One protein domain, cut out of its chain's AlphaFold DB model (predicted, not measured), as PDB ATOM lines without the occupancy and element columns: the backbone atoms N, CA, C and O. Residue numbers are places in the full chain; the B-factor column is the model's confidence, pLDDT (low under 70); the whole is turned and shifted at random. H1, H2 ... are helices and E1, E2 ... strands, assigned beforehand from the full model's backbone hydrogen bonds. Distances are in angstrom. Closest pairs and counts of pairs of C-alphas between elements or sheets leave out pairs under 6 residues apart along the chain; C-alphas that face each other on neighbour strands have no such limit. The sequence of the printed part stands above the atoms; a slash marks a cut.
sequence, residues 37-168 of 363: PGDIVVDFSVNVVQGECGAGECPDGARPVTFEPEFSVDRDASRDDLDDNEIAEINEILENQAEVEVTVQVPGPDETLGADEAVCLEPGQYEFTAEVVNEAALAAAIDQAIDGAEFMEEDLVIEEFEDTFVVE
ATOM      1  N   PRO A  37     130.929 190.408 215.649       50.56
ATOM      2  CA  PRO A  37     132.261 189.825 215.557       50.56
ATOM      3  C   PRO A  37     132.357 188.992 214.269       50.56
ATOM      4  O   PRO A  37     131.915 187.842 214.244       50.56
ATOM      5  N   GLY A  38     132.912 189.594 213.217       56.69
ATOM      6  CA  GLY A  38     132.918 189.063 211.852       56.69
ATOM      7  C   GLY A  38     132.862 190.133 210.755       56.69
ATOM      8  O   GLY A  38     133.230 189.822 209.623       56.69
ATOM      9  N   ASP A  39     132.483 191.367 211.091       68.12
ATOM     10  CA  ASP A  39     132.294 192.436 210.105       68.12
ATOM     11  C   ASP A  39     133.626 193.070 209.659       68.12
ATOM     12  O   ASP A  39     134.627 193.070 210.389       68.12
ATOM     13  N   ILE A  40     133.639 193.619 208.442       67.31
ATOM     14  CA  ILE A  40     134.679 194.545 207.981       67.31
ATOM     15  C   ILE A  40     134.166 195.958 208.237       67.31
ATOM     16  O   ILE A  40     133.168 196.384 207.652       67.31
ATOM     17  N   VAL A  41     134.868 196.673 209.106       74.19
ATOM     18  CA  VAL A  41     134.570 198.059 209.451       74.19
ATOM     19  C   VAL A  41     135.449 198.957 208.593       74.19
ATOM     20  O   VAL A  41     136.678 198.897 208.663       74.19
ATOM     21  N   VAL A  42     134.809 199.768 207.757       74.12
ATOM     22  CA  VAL A  42     135.487 200.778 206.945       74.12
ATOM     23  C   VAL A  42     135.325 202.120 207.641       74.12
ATOM     24  O   VAL A  42     134.210 202.617 207.786       74.12
ATOM     25  N   ASP A  43     136.448 202.690 208.065       79.56
ATOM     26  CA  ASP A  43     136.530 204.077 208.488       79.56
ATOM     27  C   ASP A  43     136.396 204.974 207.257       79.56
ATOM     28  O   ASP A  43     137.107 204.823 206.254       79.56
ATOM     29  N   PHE A  44     135.433 205.879 207.331       78.50
ATOM     30  CA  PHE A  44     135.087 206.796 206.267       78.50
ATOM     31  C   PHE A  44     135.281 208.217 206.774       78.50
ATOM     32  O   PHE A  44     134.662 208.636 207.751       78.50
ATOM     33  N   SER A  45     136.139 208.966 206.092       80.25
ATOM     34  CA  SER A  45     136.415 210.362 206.403       80.25
ATOM     35  C   SER A  45     136.330 211.215 205.145       80.25
ATOM     36  O   SER A  45     136.410 210.717 204.022       80.25
ATOM     37  N   VAL A  46     136.133 212.517 205.321       79.56
ATOM     38  CA  VAL A  46     136.064 213.462 204.207       79.56
ATOM     39  C   VAL A  46     136.970 214.641 204.499       79.56
ATOM     40  O   VAL A  46     136.774 215.369 205.472       79.56
ATOM     41  N   ASN A  47     137.945 214.850 203.623       84.25
ATOM     42  CA  ASN A  47     138.811 216.010 203.664       84.25
ATOM     43  C   ASN A  47     138.151 217.186 202.930       84.25
ATOM     44  O   ASN A  47     137.703 217.059 201.789       84.25
ATOM     45  N   VAL A  48     138.106 218.348 203.578       83.62
ATOM     46  CA  VAL A  48     137.523 219.563 202.998       83.62
ATOM     47  C   VAL A  48     138.639 220.457 202.476       83.62
ATOM     48  O   VAL A  48     139.399 221.042 203.250       83.62
ATOM     49  N   VAL A  49     138.713 220.611 201.156       85.31
ATOM     50  CA  VAL A  49     139.727 221.438 200.495       85.31
ATOM     51  C   VAL A  49     139.102 222.757 200.052       85.31
ATOM     52  O   VAL A  49     138.142 222.792 199.282       85.31
ATOM     53  N   GLN A  50     139.653 223.869 200.542       86.81
ATOM     54  CA  GLN A  50     139.220 225.218 200.174       86.81
ATOM     55  C   GLN A  50     140.161 225.809 199.129       86.81
ATOM     56  O   GLN A  50     141.365 225.929 199.352       86.81
ATOM     57  N   GLY A  51     139.607 226.220 197.992       82.56
ATOM     58  CA  GLY A  51     140.353 226.933 196.967       82.56
ATOM     59  C   GLY A  51     140.507 228.429 197.253       82.56
ATOM     60  O   GLY A  51     140.009 228.989 198.236       82.56
ATOM     61  N   GLU A  52     141.214 229.099 196.344       79.56
ATOM     62  CA  GLU A  52     141.408 230.546 196.395       79.56
ATOM     63  C   GLU A  52     140.092 231.307 196.154       79.56
ATOM     64  O   GLU A  52     139.187 230.855 195.450       79.56
ATOM     65  N   CYS A  53     140.000 232.506 196.718       78.00
ATOM     66  CA  CYS A  53     138.856 233.391 196.527       78.00
ATOM     67  C   CYS A  53     138.639 233.765 195.066       78.00
ATOM     68  O   CYS A  53     139.574 234.178 194.379       78.00
ATOM     69  N   GLY A  54     137.394 233.644 194.598       66.25
ATOM     70  CA  GLY A  54     137.054 233.924 193.201       66.25
ATOM     71  C   GLY A  54     137.736 232.988 192.194       66.25
ATOM     72  O   GLY A  54     137.749 233.284 190.998       66.25
ATOM     73  N   ALA A  55     138.317 231.869 192.643       72.19
ATOM     74  CA  ALA A  55     138.809 230.841 191.739       72.19
ATOM     75  C   ALA A  55     137.638 230.096 191.075       72.19
ATOM     76  O   ALA A  55     136.592 229.849 191.678       72.19
ATOM     77  N   GLY A  56     137.830 229.715 189.811       75.56
ATOM     78  CA  GLY A  56     136.821 228.995 189.032       75.56
ATOM     79  C   GLY A  56     135.650 229.879 188.587       75.56
ATOM     80  O   GLY A  56     135.849 230.992 188.105       75.56
ATOM     81  N   GLU A  57     134.429 229.344 188.691       77.88
ATOM     82  CA  GLU A  57     133.176 230.047 188.364       77.88
ATOM     83  C   GLU A  57     132.493 230.653 189.607       77.88
ATOM     84  O   GLU A  57     131.338 231.080 189.534       77.88
ATOM     85  N   CYS A  58     133.191 230.700 190.749       79.75
ATOM     86  CA  CYS A  58     132.624 231.210 191.991       79.75
ATOM     87  C   CYS A  58     132.469 232.736 191.991       79.75
ATOM     88  O   CYS A  58     133.315 233.448 191.444       79.75
ATOM     89  N   PRO A  59     131.380 233.261 192.590       78.19
ATOM     90  CA  PRO A  59     131.170 234.697 192.703       78.19
ATOM     91  C   PRO A  59     132.239 235.356 193.581       78.19
ATOM     92  O   PRO A  59     132.814 234.726 194.469       78.19
ATOM     93  N   ASP A  60     132.465 236.650 193.349       73.31
ATOM     94  CA  ASP A  60     133.379 237.462 194.153       73.31
ATOM     95  C   ASP A  60     132.986 237.381 195.639       73.31
ATOM     96  O   ASP A  60     131.844 237.666 196.003       73.31
ATOM     97  N   GLY A  61     133.937 236.991 196.491       74.38
ATOM     98  CA  GLY A  61     133.718 236.799 197.929       74.38
ATOM     99  C   GLY A  61     133.333 235.378 198.346       74.38
ATOM    100  O   GLY A  61     133.279 235.119 199.542       74.38
ATOM    101  N   ALA A  62     133.120 234.454 197.403       80.75
ATOM    102  CA  ALA A  62     132.961 233.028 197.680       80.75
ATOM    103  C   ALA A  62     134.232 232.240 197.328       80.75
ATOM    104  O   ALA A  62     135.028 232.640 196.468       80.75
ATOM    105  N   ARG A  63     134.396 231.089 197.983       85.06
ATOM    106  CA  ARG A  63     135.479 230.135 197.726       85.06
ATOM    107  C   ARG A  63     134.909 228.842 197.141       85.06
ATOM    108  O   ARG A  63     133.865 228.390 197.615       85.06
ATOM    109  N   PRO A  64     135.561 228.240 196.132       87.19
ATOM    110  CA  PRO A  64     135.259 226.869 195.755       87.19
ATOM    111  C   PRO A  64     135.720 225.938 196.878       87.19
ATOM    112  O   PRO A  64     136.859 226.030 197.335       87.19
ATOM    113  N   VAL A  65     134.836 225.052 197.310       84.38
ATOM    114  CA  VAL A  65     135.097 224.028 198.320       84.38
ATOM    115  C   VAL A  65     134.845 222.667 197.692       84.38
ATOM    116  O   VAL A  65     133.792 222.460 197.087       84.38
ATOM    117  N   THR A  66     135.807 221.762 197.818       84.25
ATOM    118  CA  THR A  66     135.699 220.364 197.383       84.25
ATOM    119  C   THR A  66     135.759 219.431 198.584       84.25
ATOM    120  O   THR A  66     136.413 219.730 199.585       84.25
ATOM    121  N   PHE A  67     135.062 218.304 198.471       81.88
ATOM    122  CA  PHE A  67     134.980 217.273 199.499       81.88
ATOM    123  C   PHE A  67     135.624 216.008 198.953       81.88
ATOM    124  O   PHE A  67     135.064 215.370 198.068       81.88
ATOM    125  N   GLU A  68     136.803 215.681 199.460       82.31
ATOM    126  CA  GLU A  68     137.586 214.531 199.023       82.31
ATOM    127  C   GLU A  68     137.359 213.382 200.015       82.31
ATOM    128  O   GLU A  68     137.815 213.472 201.159       82.31
ATOM    129  N   PRO A  69     136.621 212.326 199.638       76.19
ATOM    130  CA  PRO A  69     136.407 211.187 200.517       76.19
ATOM    131  C   PRO A  69     137.675 210.334 200.641       76.19
ATOM    132  O   PRO A  69     138.355 210.060 199.653       76.19
ATOM    133  N   GLU A  70     137.946 209.852 201.848       80.44
ATOM    134  CA  GLU A  70     139.014 208.909 202.157       80.44
ATOM    135  C   GLU A  70     138.427 207.716 202.918       80.44
ATOM    136  O   GLU A  70     137.696 207.866 203.901       80.44
ATOM    137  N   PHE A  71     138.745 206.517 202.437       78.38
ATOM    138  CA  PHE A  71     138.281 205.257 203.001       78.38
ATOM    139  C   PHE A  71     139.469 204.446 203.479       78.38
ATOM    140  O   PHE A  71     140.443 204.267 202.745       78.38
ATOM    141  N   SER A  72     139.364 203.891 204.677       80.31
ATOM    142  CA  SER A  72     140.364 202.966 205.190       80.31
ATOM    143  C   SER A  72     139.707 201.872 206.012       80.31
ATOM    144  O   SER A  72     138.689 202.086 206.654       80.31
ATOM    145  N   VAL A  73     140.257 200.664 205.992       77.62
ATOM    146  CA  VAL A  73     139.778 199.601 206.885       77.62
ATOM    147  C   VAL A  73     140.258 199.871 208.313       77.62
ATOM    148  O   VAL A  73     141.468 199.919 208.558       77.62
ATOM    149  N   ASP A  74     139.330 199.970 209.270       77.88
ATOM    150  CA  ASP A  74     139.667 199.987 210.695       77.88
ATOM    151  C   ASP A  74     140.006 198.561 211.132       77.88
ATOM    152  O   ASP A  74     139.135 197.711 211.327       77.88
ATOM    153  N   ARG A  75     141.302 198.290 211.286       69.06
ATOM    154  CA  ARG A  75     141.811 196.982 211.708       69.06
ATOM    155  C   ARG A  75     141.400 196.608 213.132       69.06
ATOM    156  O   ARG A  75     141.241 195.423 213.406       69.06
ATOM    157  N   ASP A  76     141.288 197.581 214.030       68.88
ATOM    158  CA  ASP A  76     140.999 197.330 215.442       68.88
ATOM    159  C   ASP A  76     139.498 197.068 215.667       68.88
ATOM    160  O   ASP A  76     139.129 196.401 216.641       68.88
ATOM    161  N   ALA A  77     138.641 197.565 214.764       64.12
ATOM    162  CA  ALA A  77     137.197 197.327 214.765       64.12
ATOM    163  C   ALA A  77     136.738 196.191 213.828       64.12
ATOM    164  O   ALA A  77     135.676 195.610 214.064       64.12
ATOM    165  N   SER A  78     137.521 195.856 212.799       64.88
ATOM    166  CA  SER A  78     137.242 194.755 211.867       64.88
ATOM    167  C   SER A  78     137.573 193.379 212.452       64.88
ATOM    168  O   SER A  78     138.266 193.241 213.460       64.88
ATOM    169  N   ARG A  79     137.094 192.320 211.793       68.25
ATOM    170  CA  ARG A  79     137.404 190.930 212.157       68.25
ATOM    171  C   ARG A  79     138.919 190.647 212.265       68.25
ATOM    172  O   ARG A  79     139.707 191.020 211.398       68.25
ATOM    173  N   ASP A  80     139.303 189.916 213.318       64.50
ATOM    174  CA  ASP A  80     140.696 189.572 213.672       64.50
ATOM    175  C   ASP A  80     141.431 188.697 212.627       64.50
ATOM    176  O   ASP A  80     142.640 188.472 212.739       64.50
ATOM    177  N   ASP A  81     140.709 188.112 211.670       69.31
ATOM    178  CA  ASP A  81     141.227 187.175 210.672       69.31
ATOM    179  C   ASP A  81     141.672 187.820 209.355       69.31
ATOM    180  O   ASP A  81     142.253 187.103 208.544       69.31
ATOM    181  N   LEU A  82     141.490 189.135 209.174       71.44
ATOM    182  CA  LEU A  82     142.066 189.858 208.037       71.44
ATOM    183  C   LEU A  82     143.588 189.983 208.184       71.44
ATOM    184  O   LEU A  82     144.102 190.555 209.154       71.44
ATOM    185  N   ASP A  83     144.326 189.463 207.208       79.62
ATOM    186  CA  ASP A  83     145.769 189.648 207.121       79.62
ATOM    187  C   ASP A  83     146.163 190.974 206.440       79.62
ATOM    188  O   ASP A  83     145.358 191.654 205.807       79.62
ATOM    189  N   ASP A  84     147.427 191.384 206.603       80.88
ATOM    190  CA  ASP A  84     147.908 192.677 206.095       80.88
ATOM    191  C   ASP A  84     147.822 192.795 204.556       80.88
ATOM    192  O   ASP A  84     147.751 193.910 204.040       80.88
ATOM    193  N   ASN A  85     147.852 191.677 203.812       80.12
ATOM    194  CA  ASN A  85     147.702 191.708 202.354       80.12
ATOM    195  C   ASN A  85     146.232 191.875 201.970       80.12
ATOM    196  O   ASN A  85     145.940 192.656 201.072       80.12
ATOM    197  N   GLU A  86     145.322 191.191 202.665       79.50
ATOM    198  CA  GLU A  86     143.877 191.345 202.460       79.50
ATOM    199  C   GLU A  86     143.441 192.787 202.747       79.50
ATOM    200  O   GLU A  86     142.738 193.387 201.942       79.50
ATOM    201  N   ILE A  87     143.936 193.395 203.831       80.06
ATOM    202  CA  ILE A  87     143.679 194.812 204.143       80.06
ATOM    203  C   ILE A  87     144.191 195.729 203.022       80.06
ATOM    204  O   ILE A  87     143.498 196.663 202.624       80.06
ATOM    205  N   ALA A  88     145.392 195.472 202.498       81.19
ATOM    206  CA  ALA A  88     145.952 196.274 201.414       81.19
ATOM    207  C   ALA A  88     145.133 196.154 200.117       81.19
ATOM    208  O   ALA A  88     144.909 197.161 199.451       81.19
ATOM    209  N   GLU A  89     144.658 194.952 199.780       82.62
ATOM    210  CA  GLU A  89     143.802 194.717 198.611       82.62
ATOM    211  C   GLU A  89     142.424 195.379 198.763       82.62
ATOM    212  O   GLU A  89     141.914 195.971 197.810       82.62
ATOM    213  N   ILE A  90     141.839 195.344 199.966       78.50
ATOM    214  CA  ILE A  90     140.581 196.042 200.262       78.50
ATOM    215  C   ILE A  90     140.774 197.556 200.134       78.50
ATOM    216  O   ILE A  90     139.989 198.198 199.442       78.50
ATOM    217  N   ASN A  91     141.825 198.127 200.728       80.31
ATOM    218  CA  ASN A  91     142.109 199.562 200.619       80.31
ATOM    219  C   ASN A  91     142.323 199.995 199.156       80.31
ATOM    220  O   ASN A  91     141.776 201.012 198.740       80.31
ATOM    221  N   GLU A  92     143.019 199.197 198.336       80.44
ATOM    222  CA  GLU A  92     143.168 199.477 196.897       80.44
ATOM    223  C   GLU A  92     141.809 199.492 196.169       80.44
ATOM    224  O   GLU A  92     141.593 200.272 195.240       80.44
ATOM    225  N   ILE A  93     140.864 198.648 196.579       76.75
ATOM    226  CA  ILE A  93     139.506 198.646 196.023       76.75
ATOM    227  C   ILE A  93     138.716 199.867 196.476       76.75
ATOM    228  O   ILE A  93     138.054 200.489 195.642       76.75
ATOM    229  N   LEU A  94     138.795 200.208 197.762       76.06
ATOM    230  CA  LEU A  94     138.124 201.368 198.341       76.06
ATOM    231  C   LEU A  94     138.546 202.663 197.624       76.06
ATOM    232  O   LEU A  94     137.682 203.448 197.238       76.06
ATOM    233  N   GLU A  95     139.838 202.820 197.320       74.31
ATOM    234  CA  GLU A  95     140.376 203.955 196.549       74.31
ATOM    235  C   GLU A  95     139.823 204.048 195.111       74.31
ATOM    236  O   GLU A  95     139.795 205.128 194.523       74.31
ATOM    237  N   ASN A  96     139.391 202.932 194.513       68.56
ATOM    238  CA  ASN A  96     139.044 202.857 193.089       68.56
ATOM    239  C   ASN A  96     137.540 202.707 192.790       68.56
ATOM    240  O   ASN A  96     137.161 202.763 191.616       68.56
ATOM    241  N   GLN A  97     136.689 202.440 193.789       64.12
ATOM    242  CA  GLN A  97     135.296 202.001 193.566       64.12
ATOM    243  C   GLN A  97     134.223 202.831 194.281       64.12
ATOM    244  O   GLN A  97     133.036 202.616 194.024       64.12
ATOM    245  N   ALA A  98     134.588 203.762 195.163       60.75
ATOM    246  CA  ALA A  98     133.601 204.503 195.939       60.75
ATOM    247  C   ALA A  98     133.072 205.732 195.174       60.75
ATOM    248  O   ALA A  98     133.699 206.787 195.136       60.75
ATOM    249  N   GLU A  99     131.883 205.606 194.578       64.81
ATOM    250  CA  GLU A  99     131.063 206.774 194.232       64.81
ATOM    251  C   GLU A  99     130.421 207.300 195.526       64.81
ATOM    252  O   GLU A  99     129.434 206.744 196.015       64.81
ATOM    253  N   VAL A 100     131.021 208.343 196.102       62.41
ATOM    254  CA  VAL A 100     130.530 208.990 197.328       62.41
ATOM    255  C   VAL A 100     129.646 210.170 196.971       62.41
ATOM    256  O   VAL A 100     130.008 211.001 196.134       62.41
ATOM    257  N   GLU A 101     128.494 210.250 197.627       65.75
ATOM    258  CA  GLU A 101     127.628 211.418 197.559       65.75
ATOM    259  C   GLU A 101     127.772 212.190 198.863       65.75
ATOM    260  O   GLU A 101     127.538 211.681 199.959       65.75
ATOM    261  N   VAL A 102     128.187 213.442 198.742       58.62
ATOM    262  CA  VAL A 102     128.342 214.328 199.885       58.62
ATOM    263  C   VAL A 102     127.155 215.276 199.888       58.62
ATOM    264  O   VAL A 102     126.952 216.056 198.957       58.62
ATOM    265  N   THR A 103     126.344 215.207 200.939       64.06
ATOM    266  CA  THR A 103     125.233 216.134 201.143       64.06
ATOM    267  C   THR A 103     125.673 217.232 202.103       64.06
ATOM    268  O   THR A 103     125.792 217.041 203.314       64.06
ATOM    269  N   VAL A 104     125.894 218.429 201.570       60.12
ATOM    270  CA  VAL A 104     126.317 219.577 202.380       60.12
ATOM    271  C   VAL A 104     125.085 220.377 202.778       60.12
ATOM    272  O   VAL A 104     124.357 220.882 201.924       60.12
ATOM    273  N   GLN A 105     124.845 220.536 204.082       58.66
ATOM    274  CA  GLN A 105     123.752 221.375 204.568       58.66
ATOM    275  C   GLN A 105     124.209 222.834 204.644       58.66
ATOM    276  O   GLN A 105     124.663 223.344 205.669       58.66
ATOM    277  N   VAL A 106     124.054 223.535 203.523       58.09
ATOM    278  CA  VAL A 106     124.306 224.975 203.408       58.09
ATOM    279  C   VAL A 106     122.995 225.737 203.656       58.09
ATOM    280  O   VAL A 106     121.950 225.347 203.128       58.09
ATOM    281  N   PRO A 107     122.982 226.862 204.399       44.19
ATOM    282  CA  PRO A 107     121.795 227.703 204.518       44.19
ATOM    283  C   PRO A 107     121.443 228.374 203.173       44.19
ATOM    284  O   PRO A 107     121.780 229.530 202.931       44.19
ATOM    285  N   GLY A 108     120.734 227.682 202.280       44.84
ATOM    286  CA  GLY A 108     120.269 228.270 201.019       44.84
ATOM    287  C   GLY A 108     119.771 227.248 199.996       44.84
ATOM    288  O   GLY A 108     118.618 227.363 199.568       44.84
ATOM    289  N   PRO A 109     120.590 226.256 199.624       43.38
ATOM    290  CA  PRO A 109     120.126 225.077 198.903       43.38
ATOM    291  C   PRO A 109     120.506 223.763 199.617       43.38
ATOM    292  O   PRO A 109     121.654 223.568 199.999       43.38
ATOM    293  N   ASP A 110     119.540 222.848 199.759       54.41
ATOM    294  CA  ASP A 110     119.824 221.428 200.009       54.41
ATOM    295  C   ASP A 110     120.442 220.863 198.714       54.41
ATOM    296  O   ASP A 110     119.715 220.411 197.823       54.41
ATOM    297  N   GLU A 111     121.756 221.009 198.542       58.25
ATOM    298  CA  GLU A 111     122.481 220.551 197.356       58.25
ATOM    299  C   GLU A 111     123.276 219.283 197.668       58.25
ATOM    300  O   GLU A 111     124.116 219.228 198.565       58.25
ATOM    301  N   THR A 112     122.964 218.247 196.899       61.12
ATOM    302  CA  THR A 112     123.738 217.018 196.800       61.12
ATOM    303  C   THR A 112     124.927 217.262 195.874       61.12
ATOM    304  O   THR A 112     124.715 217.709 194.743       61.12
ATOM    305  N   LEU A 113     126.137 216.926 196.318       61.91
ATOM    306  CA  LEU A 113     127.367 217.032 195.534       61.91
ATOM    307  C   LEU A 113     127.980 215.649 195.299       61.91
ATOM    308  O   LEU A 113     127.982 214.792 196.185       61.91
ATOM    309  N   GLY A 114     128.527 215.441 194.103       58.31
ATOM    310  CA  GLY A 114     129.429 214.313 193.859       58.31
ATOM    311  C   GLY A 114     130.822 214.555 194.454       58.31
ATOM    312  O   GLY A 114     131.226 215.703 194.630       58.31
ATOM    313  N   ALA A 115     131.579 213.477 194.688       59.00
ATOM    314  CA  ALA A 115     132.925 213.468 195.288       59.00
ATOM    315  C   ALA A 115     134.018 214.328 194.603       59.00
ATOM    316  O   ALA A 115     135.112 214.449 195.132       59.00
ATOM    317  N   ASP A 116     133.742 214.955 193.457       63.47
ATOM    318  CA  ASP A 116     134.701 215.789 192.712       63.47
ATOM    319  C   ASP A 116     134.122 217.166 192.331       63.47
ATOM    320  O   ASP A 116     134.692 217.908 191.522       63.47
ATOM    321  N   GLU A 117     132.942 217.507 192.852       71.81
ATOM    322  CA  GLU A 117     132.260 218.749 192.511       71.81
ATOM    323  C   GLU A 117     132.625 219.858 193.501       71.81
ATOM    324  O   GLU A 117     132.441 219.740 194.710       71.81
ATOM    325  N   ALA A 118     133.140 220.969 192.970       76.81
ATOM    326  CA  ALA A 118     133.404 222.159 193.764       76.81
ATOM    327  C   ALA A 118     132.116 222.966 193.955       76.81
ATOM    328  O   ALA A 118     131.494 223.392 192.976       76.81
ATOM    329  N   VAL A 119     131.757 223.244 195.205       81.69
ATOM    330  CA  VAL A 119     130.654 224.141 195.561       81.69
ATOM    331  C   VAL A 119     131.190 225.508 195.952       81.69
ATOM    332  O   VAL A 119     132.175 225.633 196.675       81.69
ATOM    333  N   CYS A 120     130.545 226.564 195.470       85.56
ATOM    334  CA  CYS A 120     130.913 227.925 195.832       85.56
ATOM    335  C   CYS A 120     130.221 228.322 197.134       85.56
ATOM    336  O   CYS A 120     129.007 228.533 197.143       85.56
ATOM    337  N   LEU A 121     130.993 228.456 198.211       83.75
ATOM    338  CA  LEU A 121     130.480 228.821 199.528       83.75
ATOM    339  C   LEU A 121     130.954 230.213 199.938       83.75
ATOM    340  O   LEU A 121     132.109 230.589 199.728       83.75
ATOM    341  N   GLU A 122     130.039 230.984 200.521       85.56
ATOM    342  CA  GLU A 122     130.373 232.240 201.192       85.56
ATOM    343  C   GLU A 122     131.100 231.950 202.521       85.56
ATOM    344  O   GLU A 122     130.996 230.842 203.053       85.56
ATOM    345  N   PRO A 123     131.819 232.922 203.100       84.69
ATOM    346  CA  PRO A 123     132.471 232.747 204.391       84.69
ATOM    347  C   PRO A 123     131.464 232.424 205.495       84.69
ATOM    348  O   PRO A 123     130.409 233.054 205.601       84.69
ATOM    349  N   GLY A 124     131.785 231.443 206.334       81.81
ATOM    350  CA  GLY A 124     130.860 230.965 207.356       81.81
ATOM    351  C   GLY A 124     131.185 229.568 207.866       81.81
ATOM    352  O   GLY A 124     132.137 228.934 207.427       81.81
ATOM    353  N   GLN A 125     130.383 229.100 208.818       80.69
ATOM    354  CA  GLN A 125     130.467 227.746 209.360       80.69
ATOM    355  C   GLN A 125     129.370 226.877 208.739       80.69
ATOM    356  O   GLN A 125     128.212 227.302 208.693       80.69
ATOM    357  N   TYR A 126     129.736 225.675 208.300       80.06
ATOM    358  CA  TYR A 126     128.855 224.756 207.583       80.06
ATOM    359  C   TYR A 126     128.920 223.358 208.181       80.06
ATOM    360  O   TYR A 126     130.000 222.870 208.505       80.06
ATOM    361  N   GLU A 127     127.756 222.729 208.298       80.12
ATOM    362  CA  GLU A 127     127.614 221.320 208.658       80.12
ATOM    363  C   GLU A 127     127.484 220.510 207.366       80.12
ATOM    364  O   GLU A 127     126.791 220.921 206.426       80.12
ATOM    365  N   PHE A 128     128.146 219.361 207.303       76.50
ATOM    366  CA  PHE A 128     128.008 218.455 206.175       76.50
ATOM    367  C   PHE A 128     127.902 217.012 206.632       76.50
ATOM    368  O   PHE A 128     128.385 216.627 207.697       76.50
ATOM    369  N   THR A 129     127.247 216.239 205.779       76.62
ATOM    370  CA  THR A 129     127.000 214.822 205.965       76.62
ATOM    371  C   THR A 129     127.427 214.119 204.687       76.62
ATOM    372  O   THR A 129     127.027 214.516 203.592       76.62
ATOM    373  N   ALA A 130     128.241 213.082 204.795       74.19
ATOM    374  CA  ALA A 130     128.646 212.285 203.652       74.19
ATOM    375  C   ALA A 130     128.104 210.860 203.773       74.19
ATOM    376  O   ALA A 130     128.151 210.252 204.844       74.19
ATOM    377  N   GLU A 131     127.578 210.346 202.661       73.06
ATOM    378  CA  GLU A 131     126.938 209.036 202.578       73.06
ATOM    379  C   GLU A 131     127.486 208.261 201.369       73.06
ATOM    380  O   GLU A 131     127.744 208.807 200.290       73.06
ATOM    381  N   VAL A 132     127.656 206.951 201.533       73.12
ATOM    382  CA  VAL A 132     128.033 206.066 200.430       73.12
ATOM    383  C   VAL A 132     126.765 205.586 199.727       73.12
ATOM    384  O   VAL A 132     125.998 204.795 200.256       73.12
ATOM    385  N   VAL A 133     126.538 206.025 198.488       67.81
ATOM    386  CA  VAL A 133     125.272 205.750 197.767       67.81
ATOM    387  C   VAL A 133     125.161 204.314 197.274       67.81
ATOM    388  O   VAL A 133     124.067 203.817 196.994       67.81
ATOM    389  N   ASN A 134     126.298 203.639 197.116       69.94
ATOM    390  CA  ASN A 134     126.357 202.321 196.506       69.94
ATOM    391  C   ASN A 134     127.167 201.332 197.348       69.94
ATOM    392  O   ASN A 134     128.065 200.656 196.843       69.94
ATOM    393  N   GLU A 135     126.807 201.230 198.629       70.75
ATOM    394  CA  GLU A 135     127.370 200.257 199.576       70.75
ATOM    395  C   GLU A 135     127.351 198.833 199.002       70.75
ATOM    396  O   GLU A 135     128.328 198.103 199.118       70.75
ATOM    397  N   ALA A 136     126.291 198.466 198.273       71.19
ATOM    398  CA  ALA A 136     126.155 197.161 197.630       71.19
ATOM    399  C   ALA A 136     127.223 196.895 196.554       71.19
ATOM    400  O   ALA A 136     127.739 195.780 196.440       71.19
ATOM    401  N   ALA A 137     127.558 197.898 195.731       70.69
ATOM    402  CA  ALA A 137     128.622 197.755 194.737       70.69
ATOM    403  C   ALA A 137     130.002 197.705 195.397       70.69
ATOM    404  O   ALA A 137     130.851 196.933 194.946       70.69
ATOM    405  N   LEU A 138     130.200 198.475 196.469       72.62
ATOM    406  CA  LEU A 138     131.434 198.462 197.247       72.62
ATOM    407  C   LEU A 138     131.638 197.105 197.931       72.62
ATOM    408  O   LEU A 138     132.680 196.478 197.755       72.62
ATOM    409  N   ALA A 139     130.606 196.584 198.595       73.56
ATOM    410  CA  ALA A 139     130.616 195.257 199.194       73.56
ATOM    411  C   ALA A 139     130.879 194.161 198.152       73.56
ATOM    412  O   ALA A 139     131.694 193.273 198.381       73.56
ATOM    413  N   ALA A 140     130.266 194.241 196.966       71.75
ATOM    414  CA  ALA A 140     130.520 193.282 195.891       71.75
ATOM    415  C   ALA A 140     131.945 193.364 195.313       71.75
ATOM    416  O   ALA A 140     132.431 192.381 194.747       71.75
ATOM    417  N   ALA A 141     132.601 194.524 195.393       72.62
ATOM    418  CA  ALA A 141     133.996 194.682 194.995       72.62
ATOM    419  C   ALA A 141     134.937 194.090 196.054       72.62
ATOM    420  O   ALA A 141     135.842 193.337 195.702       72.62
ATOM    421  N   ILE A 142     134.664 194.349 197.335       74.56
ATOM    422  CA  ILE A 142     135.395 193.779 198.475       74.56
ATOM    423  C   ILE A 142     135.271 192.245 198.493       74.56
ATOM    424  O   ILE A 142     136.284 191.558 198.605       74.56
ATOM    425  N   ASP A 143     134.069 191.699 198.268       74.81
ATOM    426  CA  ASP A 143     133.823 190.251 198.128       74.81
ATOM    427  C   ASP A 143     134.711 189.608 197.050       74.81
ATOM    428  O   ASP A 143     135.237 188.511 197.212       74.81
ATOM    429  N   GLN A 144     134.925 190.313 195.934       69.12
ATOM    430  CA  GLN A 144     135.771 189.822 194.846       69.12
ATOM    431  C   GLN A 144     137.269 189.844 195.171       69.12
ATOM    432  O   GLN A 144     138.008 189.071 194.556       69.12
ATOM    433  N   ALA A 145     137.721 190.716 196.076       68.56
ATOM    434  CA  ALA A 145     139.107 190.725 196.548       68.56
ATOM    435  C   ALA A 145     139.378 189.600 197.540       68.56
ATOM    436  O   ALA A 145     140.393 188.916 197.442       68.56
ATOM    437  N   ILE A 146     138.459 189.385 198.481       69.38
ATOM    438  CA  ILE A 146     138.645 188.423 199.565       69.38
ATOM    439  C   ILE A 146     138.257 187.021 199.065       69.38
ATOM    440  O   ILE A 146     137.214 186.465 199.408       69.38
ATOM    441  N   ASP A 147     139.101 186.430 198.212       60.81
ATOM    442  CA  ASP A 147     138.878 185.102 197.624       60.81
ATOM    443  C   ASP A 147     138.944 184.004 198.707       60.81
ATOM    444  O   ASP A 147     140.006 183.463 199.027       60.81
ATOM    445  N   GLY A 148     137.790 183.647 199.280       51.41
ATOM    446  CA  GLY A 148     137.649 182.495 200.177       51.41
ATOM    447  C   GLY A 148     136.995 182.753 201.535       51.41
ATOM    448  O   GLY A 148     136.755 181.776 202.253       51.41
ATOM    449  N   ALA A 149     136.666 183.999 201.878       54.19
ATOM    450  CA  ALA A 149     135.784 184.296 203.004       54.19
ATOM    451  C   ALA A 149     134.325 184.297 202.521       54.19
ATOM    452  O   ALA A 149     134.030 184.785 201.436       54.19
ATOM    453  N   GLU A 150     133.395 183.739 203.301       56.31
ATOM    454  CA  GLU A 150     131.965 184.009 203.099       56.31
ATOM    455  C   GLU A 150     131.720 185.463 203.531       56.31
ATOM    456  O   GLU A 150     131.310 185.688 204.661       56.31
ATOM    457  N   PHE A 151     132.079 186.432 202.686       62.12
ATOM    458  CA  PHE A 151     131.734 187.835 202.881       62.12
ATOM    459  C   PHE A 151     130.368 188.078 202.241       62.12
ATOM    460  O   PHE A 151     130.124 187.736 201.083       62.12
ATOM    461  N   MET A 152     129.432 188.602 203.015       59.00
ATOM    462  CA  MET A 152     128.127 189.027 202.534       59.00
ATOM    463  C   MET A 152     128.023 190.546 202.612       59.00
ATOM    464  O   MET A 152     128.695 191.190 203.404       59.00
ATOM    465  N   GLU A 153     127.151 191.130 201.789       57.50
ATOM    466  CA  GLU A 153     126.868 192.576 201.794       57.50
ATOM    467  C   GLU A 153     126.509 193.104 203.194       57.50
ATOM    468  O   GLU A 153     126.805 194.244 203.523       57.50
ATOM    469  N   GLU A 154     125.914 192.248 204.029       62.47
ATOM    470  CA  GLU A 154     125.527 192.551 205.409       62.47
ATOM    471  C   GLU A 154     126.728 192.655 206.375       62.47
ATOM    472  O   GLU A 154     126.557 193.215 207.454       62.47
ATOM    473  N   ASP A 155     127.915 192.172 205.979       66.38
ATOM    474  CA  ASP A 155     129.146 192.159 206.787       66.38
ATOM    475  C   ASP A 155     129.996 193.435 206.584       66.38
ATOM    476  O   ASP A 155     131.049 193.586 207.210       66.38
ATOM    477  N   LEU A 156     129.584 194.336 205.679       68.19
ATOM    478  CA  LEU A 156     130.210 195.644 205.484       68.19
ATOM    479  C   LEU A 156     129.515 196.682 206.363       68.19
ATOM    480  O   LEU A 156     128.318 196.933 206.217       68.19
ATOM    481  N   VAL A 157     130.284 197.334 207.232       71.00
ATOM    482  CA  VAL A 157     129.803 198.474 208.015       71.00
ATOM    483  C   VAL A 157     130.567 199.716 207.578       71.00
ATOM    484  O   VAL A 157     131.783 199.792 207.746       71.00
ATOM    485  N   ILE A 158     129.834 200.677 207.015       69.00
ATOM    486  CA  ILE A 158     130.316 202.024 206.709       69.00
ATOM    487  C   ILE A 158     129.504 202.982 207.569       69.00
ATOM    488  O   ILE A 158     128.271 202.950 207.549       69.00
ATOM    489  N   GLU A 159     130.182 203.795 208.368       67.69
ATOM    490  CA  GLU A 159     129.507 204.801 209.180       67.69
ATOM    491  C   GLU A 159     129.254 206.068 208.353       67.69
ATOM    492  O   GLU A 159     130.077 206.480 207.539       67.69
ATOM    493  N   GLU A 160     128.087 206.683 208.553       69.00
ATOM    494  CA  GLU A 160     127.790 208.015 208.024       69.00
ATOM    495  C   GLU A 160     128.753 209.027 208.653       69.00
ATOM    496  O   GLU A 160     128.917 209.056 209.878       69.00
ATOM    497  N   PHE A 161     129.380 209.864 207.824       75.50
ATOM    498  CA  PHE A 161     130.328 210.865 208.299       75.50
ATOM    499  C   PHE A 161     129.630 212.218 208.439       75.50
ATOM    500  O   PHE A 161     129.157 212.788 207.455       75.50
ATOM    501  N   GLU A 162     129.576 212.743 209.664       80.50
ATOM    502  CA  GLU A 162     129.043 214.072 209.975       80.50
ATOM    503  C   GLU A 162     130.149 214.945 210.578       80.50
ATOM    504  O   GLU A 162     130.736 214.583 211.601       80.50
ATOM    505  N   ASP A 163     130.390 216.123 209.999       82.62
ATOM    506  CA  ASP A 163     131.352 217.086 210.544       82.62
ATOM    507  C   ASP A 163     130.969 218.545 210.228       82.62
ATOM    508  O   ASP A 163     129.984 218.847 209.545       82.62
ATOM    509  N   THR A 164     131.715 219.489 210.795       78.69
ATOM    510  CA  THR A 164     131.538 220.927 210.625       78.69
ATOM    511  C   THR A 164     132.851 221.580 210.215       78.69
ATOM    512  O   THR A 164     133.860 221.443 210.899       78.69
ATOM    513  N   PHE A 165     132.826 222.393 209.161       81.62
ATOM    514  CA  PHE A 165     133.997 223.145 208.702       81.62
ATOM    515  C   PHE A 165     133.709 224.644 208.612       81.62
ATOM    516  O   PHE A 165     132.560 225.096 208.664       81.62
ATOM    517  N   VAL A 166     134.776 225.434 208.500       83.12
ATOM    518  CA  VAL A 166     134.711 226.896 208.406       83.12
ATOM    519  C   VAL A 166     135.311 227.344 207.083       83.12
ATOM    520  O   VAL A 166     136.477 227.068 206.816       83.12
ATOM    521  N   VAL A 167     134.526 228.062 206.281       83.81
ATOM    522  CA  VAL A 167     134.995 228.750 205.075       83.81
ATOM    523  C   VAL A 167     135.534 230.114 205.460       83.81
ATOM    524  O   VAL A 167     134.816 230.935 206.040       83.81
ATOM    525  N   GLU A 168     136.797 230.352 205.129       81.12
ATOM    526  CA  GLU A 168     137.477 231.594 205.479       81.12
ATOM    527  C   GLU A 168     136.979 232.786 204.660       81.12
ATOM    528  O   GLU A 168     136.685 232.680 203.464       81.12
TER     529      GLU A 168
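What this domain is: This is residues 37 to 168 of the 363 residues of an uncharacterized protein of uncultured Rubrobacteraceae bacterium (UniProt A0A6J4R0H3). The model is a long rod: the long hairpin E1 and E2 runs along much of it, partly face to face with a strongly twisted second sheet of E4, E3, E6 and E8, and the helices H1 and H2 pack together towards one end. Short E5 pairs with E2 near the other end, while short E7 pairs with E1 near the helices and runs on into E8, joining the two sheets along the chain. The printed part has 132 residues, with two named helices and eight named strands in the order E1, E2, H1, E3, E4, E5, E6, H2, E7, E8, and its class is mixed, helices and strands. One sheet, in the order E5, E2, E1, E7, is mixed and curled like part of a barrel; the other, in the order E4, E3, E6, E8, is antiparallel throughout. The whole is only just loose, close to compact, with a radius of gyration of the C-alphas of 17.2 A and spans of 55 by 23 by 22 A.

Where its parts are: E1, residues 40 to 50, begins with C-alpha 40 at (134.679, 194.545, 207.981) and is 32.0 A long from first to last C-alpha. E2, residues 63 to 73, is 32.2 A long. H1, residues 84 to 97, measures 20.1 A and begins with C-alpha 84 at (147.908, 192.677, 206.095). E3 holds residues 100 to 105, 15.9 A, and E4 residues 110 to 114, 13.4 A. E5 is residues 119 to 121. E6, residues 124 to 132, is 26.0 A long. H2, residues 135 to 145, measures 15.4 A. E7 is residues 156 to 158, and E8, residues 161 to 167, is 18.8 A long and ends with C-alpha 167 at (134.995, 228.750, 205.075).

How they stand to each other: E1 and E2 form a hairpin, antiparallel at 161 degrees, with N 47 and O 68 2.8 A apart, within hydrogen-bond range. The pairing is staggered: E1 pairs with E7 over residues 40 to 42 and with E2 over residues 42 to 50. E1 and E7 are parallel at 28 degrees, with N 42 and O 157 3.0 A apart. E5 and E2 are antiparallel at 121 degrees, with N 65 and O 119 2.8 A apart. H1 is on this sheet, over E2, at a height of 7.8 A, and runs along the strands, at 25 degrees to E2 on the local plane; their closest C-alphas are those of Ser 72 and Asn 91, 6.0 A apart. H2 only grazes this sheet, with residues 135 to 143. H1 and H2 touch, with the closest C-alphas, those of Ile 90 and Ile 142, 5.9 A apart; they stand at a steep tilt of 42 degrees, opposite ways. Every O i to N i+4 pair of H2 is within hydrogen-bond range, against 9 of 10 in H1. E7 runs on into E8 at 27 degrees across a break of 2 residues. E8 and E6 are antiparallel at 151 degrees, with N 130 and O 161 2.8 A apart. E3 and E6 are antiparallel at 149 degrees, with N 103 and O 129 2.8 A apart. E3 and E4 form a hairpin at 154 degrees, with N 102 and O 113 2.9 A apart. Between the sheets, the closest C-alphas of E1 and E8 are those of Ser 45 and Phe 161, 6.4 A apart. E1 and E3 are apart.

The domain as a whole: The two C-alphas farthest apart are those of Asp 60 and Gly 148, 55.5 A. The printed part has no cut. The link from E1 to E2, residues 51 to 62, is long. The mean pLDDT of the printed part is 72.2, and 51 residues are under 70, among them residues 96 to 116 and 144 to 156.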